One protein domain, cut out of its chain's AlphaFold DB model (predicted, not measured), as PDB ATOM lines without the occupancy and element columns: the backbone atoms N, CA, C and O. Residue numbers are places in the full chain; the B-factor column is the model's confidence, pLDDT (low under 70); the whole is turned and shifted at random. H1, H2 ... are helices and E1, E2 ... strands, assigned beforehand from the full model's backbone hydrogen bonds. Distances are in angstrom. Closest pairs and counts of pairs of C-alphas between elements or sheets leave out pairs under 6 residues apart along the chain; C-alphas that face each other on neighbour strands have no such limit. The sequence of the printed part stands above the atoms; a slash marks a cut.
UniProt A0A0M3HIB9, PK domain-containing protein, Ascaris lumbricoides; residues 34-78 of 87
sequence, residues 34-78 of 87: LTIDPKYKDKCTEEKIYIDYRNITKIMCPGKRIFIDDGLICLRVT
ATOM      1  N   LEU A  34      -9.841 -61.632-159.878       90.69
ATOM      2  CA  LEU A  34     -11.107 -61.145-159.338       90.69
ATOM      3  C   LEU A  34     -11.119 -61.349-157.818       90.69
ATOM      4  O   LEU A  34     -10.814 -62.441-157.336       90.69
ATOM      5  N   THR A  35     -11.444 -60.305-157.057       89.81
ATOM      6  CA  THR A  35     -11.461 -60.336-155.587       89.81
ATOM      7  C   THR A  35     -12.791 -59.846-155.031       89.81
ATOM      8  O   THR A  35     -13.383 -58.908-155.548       89.81
ATOM      9  N   ILE A  36     -13.238 -60.461-153.937       90.81
ATOM     10  CA  ILE A  36     -14.419 -60.030-153.168       90.81
ATOM     11  C   ILE A  36     -14.028 -59.289-151.881       90.81
ATOM     12  O   ILE A  36     -14.886 -58.964-151.063       90.81
ATOM     13  N   ASP A  37     -12.727 -59.063-151.670       88.75
ATOM     14  CA  ASP A  37     -12.201 -58.369-150.496       88.75
ATOM     15  C   ASP A  37     -12.505 -56.859-150.596       88.75
ATOM     16  O   ASP A  37     -11.971 -56.193-151.494       88.75
ATOM     17  N   PRO A  38     -13.322 -56.299-149.677       88.00
ATOM     18  CA  PRO A  38     -13.742 -54.900-149.715       88.00
ATOM     19  C   PRO A  38     -12.589 -53.893-149.693       88.00
ATOM     20  O   PRO A  38     -12.773 -52.760-150.132       88.00
ATOM     21  N   LYS A  39     -11.385 -54.281-149.242       88.88
ATOM     22  CA  LYS A  39     -10.213 -53.386-149.235       88.88
ATOM     23  C   LYS A  39      -9.764 -52.946-150.633       88.88
ATOM     24  O   LYS A  39      -8.968 -52.012-150.741       88.88
ATOM     25  N   TYR A  40     -10.237 -53.635-151.677       87.38
ATOM     26  CA  TYR A  40      -9.953 -53.324-153.079       87.38
ATOM     27  C   TYR A  40     -11.104 -52.631-153.809       87.38
ATOM     28  O   TYR A  40     -10.969 -52.389-155.002       87.38
ATOM     29  N   LYS A  41     -12.206 -52.293-153.124       86.06
ATOM     30  CA  LYS A  41     -13.389 -51.682-153.751       86.06
ATOM     31  C   LYS A  41     -13.053 -50.455-154.608       86.06
ATOM     32  O   LYS A  41     -13.544 -50.351-155.723       86.06
ATOM     33  N   ASP A  42     -12.159 -49.601-154.112       85.56
ATOM     34  CA  ASP A  42     -11.701 -48.384-154.800       85.56
ATOM     35  C   ASP A  42     -10.250 -48.511-155.314       85.56
ATOM     36  O   ASP A  42      -9.557 -47.516-155.507       85.56
ATOM     37  N   LYS A  43      -9.742 -49.747-155.463       85.81
ATOM     38  CA  LYS A  43      -8.350 -50.052-155.858       85.81
ATOM     39  C   LYS A  43      -8.293 -51.101-156.970       85.81
ATOM     40  O   LYS A  43      -7.509 -52.050-156.887       85.81
ATOM     41  N   CYS A  44      -9.155 -50.953-157.972       82.81
ATOM     42  CA  CYS A  44      -9.130 -51.790-159.166       82.81
ATOM     43  C   CYS A  44      -7.942 -51.412-160.061       82.81
ATOM     44  O   CYS A  44      -7.637 -50.236-160.241       82.81
ATOM     45  N   THR A  45      -7.275 -52.420-160.613       85.00
ATOM     46  CA  THR A  45      -6.143 -52.296-161.538       85.00
ATOM     47  C   THR A  45      -6.271 -53.331-162.657       85.00
ATOM     48  O   THR A  45      -7.128 -54.214-162.594       85.00
ATOM     49  N   GLU A  46      -5.394 -53.267-163.665       83.00
ATOM     50  CA  GLU A  46      -5.365 -54.221-164.795       83.00
ATOM     51  C   GLU A  46      -5.172 -55.680-164.353       83.00
ATOM     52  O   GLU A  46      -5.654 -56.606-165.001       83.00
ATOM     53  N   GLU A  47      -4.547 -55.890-163.193       85.19
ATOM     54  CA  GLU A  47      -4.275 -57.216-162.634       85.19
ATOM     55  C   GLU A  47      -5.260 -57.626-161.533       85.19
ATOM     56  O   GLU A  47      -5.279 -58.795-161.128       85.19
ATOM     57  N   LYS A  48      -6.069 -56.700-160.994       87.44
ATOM     58  CA  LYS A  48      -6.955 -56.988-159.860       87.44
ATOM     59  C   LYS A  48      -8.235 -56.163-159.886       87.44
ATOM     60  O   LYS A  48      -8.200 -54.949-159.727       87.44
ATOM     61  N   ILE A  49      -9.373 -56.843-159.971       89.00
ATOM     62  CA  ILE A  49     -10.699 -56.219-160.045       89.00
ATOM     63  C   ILE A  49     -11.537 -56.670-158.851       89.00
ATOM     64  O   ILE A  49     -11.633 -57.868-158.563       89.00
ATOM     65  N   TYR A  50     -12.146 -55.717-158.149       90.25
ATOM     66  CA  TYR A  50     -13.124 -56.004-157.104       90.25
ATOM     67  C   TYR A  50     -14.500 -56.316-157.709       90.25
ATOM     68  O   TYR A  50     -14.959 -55.616-158.607       90.25
ATOM     69  N   ILE A  51     -15.167 -57.349-157.191       89.06
ATOM     70  CA  ILE A  51     -16.548 -57.707-157.533       89.06
ATOM     71  C   ILE A  51     -17.342 -57.839-156.233       89.06
ATOM     72  O   ILE A  51     -16.924 -58.526-155.301       89.06
ATOM     73  N   ASP A  52     -18.511 -57.210-156.166       88.00
ATOM     74  CA  ASP A  52     -19.393 -57.245-154.993       88.00
ATOM     75  C   ASP A  52     -20.257 -58.517-154.896       88.00
ATOM     76  O   ASP A  52     -20.856 -58.808-153.856       88.00
ATOM     77  N   TYR A  53     -20.256 -59.343-155.941       88.75
ATOM     78  CA  TYR A  53     -20.912 -60.642-155.979       88.75
ATOM     79  C   TYR A  53     -20.125 -61.719-155.210       88.75
ATOM     80  O   TYR A  53     -19.432 -62.567-155.775       88.75
ATOM     81  N   ARG A  54     -20.274 -61.724-153.881       84.88
ATOM     82  CA  ARG A  54     -19.552 -62.618-152.947       84.88
ATOM     83  C   ARG A  54     -19.694 -64.115-153.236       84.88
ATOM     84  O   ARG A  54     -18.817 -64.894-152.875       84.88
ATOM     85  N   ASN A  55     -20.783 -64.529-153.883       87.44
ATOM     86  CA  ASN A  55     -21.031 -65.935-154.204       87.44
ATOM     87  C   ASN A  55     -20.240 -66.431-155.426       87.44
ATOM     88  O   ASN A  55     -20.266 -67.631-155.698       87.44
ATOM     89  N   ILE A  56     -19.511 -65.556-156.133       87.25
ATOM     90  CA  ILE A  56     -18.764 -65.918-157.346       87.25
ATOM     91  C   ILE A  56     -17.781 -67.074-157.115       87.25
ATOM     92  O   ILE A  56     -17.693 -67.982-157.936       87.25
ATOM     93  N   THR A  57     -17.110 -67.110-155.962       84.88
ATOM     94  CA  THR A  57     -16.137 -68.158-155.605       84.88
ATOM     95  C   THR A  57     -16.776 -69.531-155.403       84.88
ATOM     96  O   THR A  57     -16.102 -70.540-155.571       84.88
ATOM     97  N   LYS A  58     -18.077 -69.589-155.091       85.94
ATOM     98  CA  LYS A  58     -18.823 -70.843-154.897       85.94
ATOM     99  C   LYS A  58     -19.342 -71.431-156.207       85.94
ATOM    100  O   LYS A  58     -19.548 -72.635-156.298       85.94
ATOM    101  N   ILE A  59     -19.602 -70.580-157.198       87.38
ATOM    102  CA  ILE A  59     -20.242 -70.986-158.459       87.38
ATOM    103  C   ILE A  59     -19.253 -71.119-159.622       87.38
ATOM    104  O   ILE A  59     -19.576 -71.743-160.641       87.38
ATOM    105  N   MET A  60     -18.072 -70.514-159.502       88.38
ATOM    106  CA  MET A  60     -17.037 -70.569-160.527       88.38
ATOM    107  C   MET A  60     -16.170 -71.816-160.377       88.38
ATOM    108  O   MET A  60     -15.922 -72.307-159.282       88.38
ATOM    109  N   CYS A  61     -15.687 -72.316-161.509       87.69
ATOM    110  CA  CYS A  61     -14.702 -73.384-161.585       87.69
ATOM    111  C   CYS A  61     -13.795 -73.149-162.804       87.69
ATOM    112  O   CYS A  61     -14.203 -72.440-163.734       87.69
ATOM    113  N   PRO A  62     -12.566 -73.700-162.812       91.12
ATOM    114  CA  PRO A  62     -11.672 -73.584-163.958       91.12
ATOM    115  C   PRO A  62     -12.355 -73.981-165.271       91.12
ATOM    116  O   PRO A  62     -13.087 -74.964-165.340       91.12
ATOM    117  N   GLY A  63     -12.124 -73.196-166.321       88.19
ATOM    118  CA  GLY A  63     -12.733 -73.365-167.638       88.19
ATOM    119  C   GLY A  63     -14.024 -72.574-167.862       88.19
ATOM    120  O   GLY A  63     -14.348 -72.317-169.022       88.19
ATOM    121  N   LYS A  64     -14.722 -72.124-166.805       91.19
ATOM    122  CA  LYS A  64     -15.879 -71.224-166.956       91.19
ATOM    123  C   LYS A  64     -15.470 -69.866-167.518       91.19
ATOM    124  O   LYS A  64     -14.316 -69.450-167.401       91.19
ATOM    125  N   ARG A  65     -16.434 -69.183-168.136       90.81
ATOM    126  CA  ARG A  65     -16.262 -67.845-168.704       90.81
ATOM    127  C   ARG A  65     -16.990 -66.806-167.864       90.81
ATOM    128  O   ARG A  65     -18.081 -67.078-167.367       90.81
ATOM    129  N   ILE A  66     -16.378 -65.638-167.729       90.00
ATOM    130  CA  ILE A  66     -16.960 -64.450-167.112       90.00
ATOM    131  C   ILE A  66     -16.962 -63.369-168.184       90.00
ATOM    132  O   ILE A  66     -15.931 -63.126-168.809       90.00
ATOM    133  N   PHE A  67     -18.120 -62.759-168.403       88.75
ATOM    134  CA  PHE A  67     -18.298 -61.678-169.360       88.75
ATOM    135  C   PHE A  67     -18.464 -60.370-168.593       88.75
ATOM    136  O   PHE A  67     -19.242 -60.316-167.641       88.75
ATOM    137  N   ILE A  68     -17.703 -59.354-168.980       84.12
ATOM    138  CA  ILE A  68     -17.735 -58.008-168.407       84.12
ATOM    139  C   ILE A  68     -18.024 -57.041-169.558       84.12
ATOM    140  O   ILE A  68     -17.595 -57.297-170.685       84.12
ATOM    141  N   ASP A  69     -18.750 -55.965-169.252       80.06
ATOM    142  CA  ASP A  69     -19.052 -54.869-170.181       80.06
ATOM    143  C   ASP A  69     -19.801 -55.345-171.439       80.06
ATOM    144  O   ASP A  69     -19.227 -55.471-172.516       80.06
ATOM    145  N   ASP A  70     -21.060 -55.768-171.262       86.62
ATOM    146  CA  ASP A  70     -21.936 -56.323-172.314       86.62
ATOM    147  C   ASP A  70     -21.304 -57.428-173.191       86.62
ATOM    148  O   ASP A  70     -21.737 -57.711-174.307       86.62
ATOM    149  N   GLY A  71     -20.288 -58.115-172.657       84.19
ATOM    150  CA  GLY A  71     -19.578 -59.197-173.338       84.19
ATOM    151  C   GLY A  71     -18.334 -58.772-174.115       84.19
ATOM    152  O   GLY A  71     -17.708 -59.640-174.729       84.19
ATOM    153  N   LEU A  72     -17.933 -57.498-174.059       85.12
ATOM    154  CA  LEU A  72     -16.701 -56.995-174.676       85.12
ATOM    155  C   LEU A  72     -15.453 -57.654-174.083       85.12
ATOM    156  O   LEU A  72     -14.505 -57.963-174.808       85.12
ATOM    157  N   ILE A  73     -15.469 -57.943-172.780       84.00
ATOM    158  CA  ILE A  73     -14.381 -58.639-172.094       84.00
ATOM    159  C   ILE A  73     -14.853 -60.043-171.718       84.00
ATOM    160  O   ILE A  73     -15.785 -60.217-170.936       84.00
ATOM    161  N   CYS A  74     -14.167 -61.066-172.232       87.56
ATOM    162  CA  CYS A  74     -14.401 -62.466-171.880       87.56
ATOM    163  C   CYS A  74     -13.182 -63.043-171.156       87.56
ATOM    164  O   CYS A  74     -12.149 -63.319-171.765       87.56
ATOM    165  N   LEU A  75     -13.326 -63.306-169.860       89.25
ATOM    166  CA  LEU A  75     -12.306 -63.949-169.040       89.25
ATOM    167  C   LEU A  75     -12.569 -65.448-168.951       89.25
ATOM    168  O   LEU A  75     -13.704 -65.878-168.747       89.25
ATOM    169  N   ARG A  76     -11.513 -66.259-169.042       91.38
ATOM    170  CA  ARG A  76     -11.574 -67.694-168.737       91.38
ATOM    171  C   ARG A  76     -11.000 -67.937-167.348       91.38
ATOM    172  O   ARG A  76      -9.845 -67.612-167.090       91.38
ATOM    173  N   VAL A  77     -11.782 -68.562-166.476       91.38
ATOM    174  CA  VAL A  77     -11.337 -68.917-165.125       91.38
ATOM    175  C   VAL A  77     -10.231 -69.966-165.230       91.38
ATOM    176  O   VAL A  77     -10.443 -71.047-165.778       91.38
ATOM    177  N   THR A  78      -9.049 -69.658-164.706       90.75
ATOM    178  CA  THR A  78      -7.906 -70.587-164.658       90.75
ATOM    179  C   THR A  78      -7.787 -71.260-163.296       90.75
ATOM    180  O   THR A  78      -7.503 -72.452-163.215       90.75
TER     181      THR A  78
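What this domain is: This is residues 34 to 78 of the 87 residues of the protein "PK domain-containing protein" of Ascaris lumbricoides (UniProt A0A0M3HIB9). The printed part has little regular structure: a looped half, residues 34 to 50 with short strand E1, and a two-stranded hairpin, E2 and E3, make the two arms of a U, with one-turn helix H1 at its bend. The 45 residues hold E1, H1, E2 and E3 in that order, a mixed class with 15 residues in named elements. The whole is only just compact, close to loose, with a radius of gyration of the C-alphas of 10.8 A and spans of 27 by 24 by 17 A.

How they stand to each other: Residues 34 to 35 pair parallel with residues 49 to 50 of E1, residues 48 to 50, which pairs with no named strand. H1, residues 56 to 59, is apart from E1; it is too short for an O i to N i+4 pair, and its one O i to N i+3 pair is within hydrogen-bond range. E2, residues 65 to 68, and E3, residues 73 to 76, form an antiparallel hairpin at 157 degrees, with N 66 and O 75 2.9 A apart, within hydrogen-bond range. E1 is apart from both.

Where its parts are: E1 begins at C-alpha 48 (-6.955, -56.988, -159.860). E2 spans 10.0 A and E3 10.1 A, ending at C-alpha 76 (-11.574, -67.694, -168.737).

The domain as a whole: The farthest C-alphas, of Asp 42 and Gly 63, are 28.1 A apart. The printed part has no cut, its three links are tight, and no printed residue is under 70 in pLDDT.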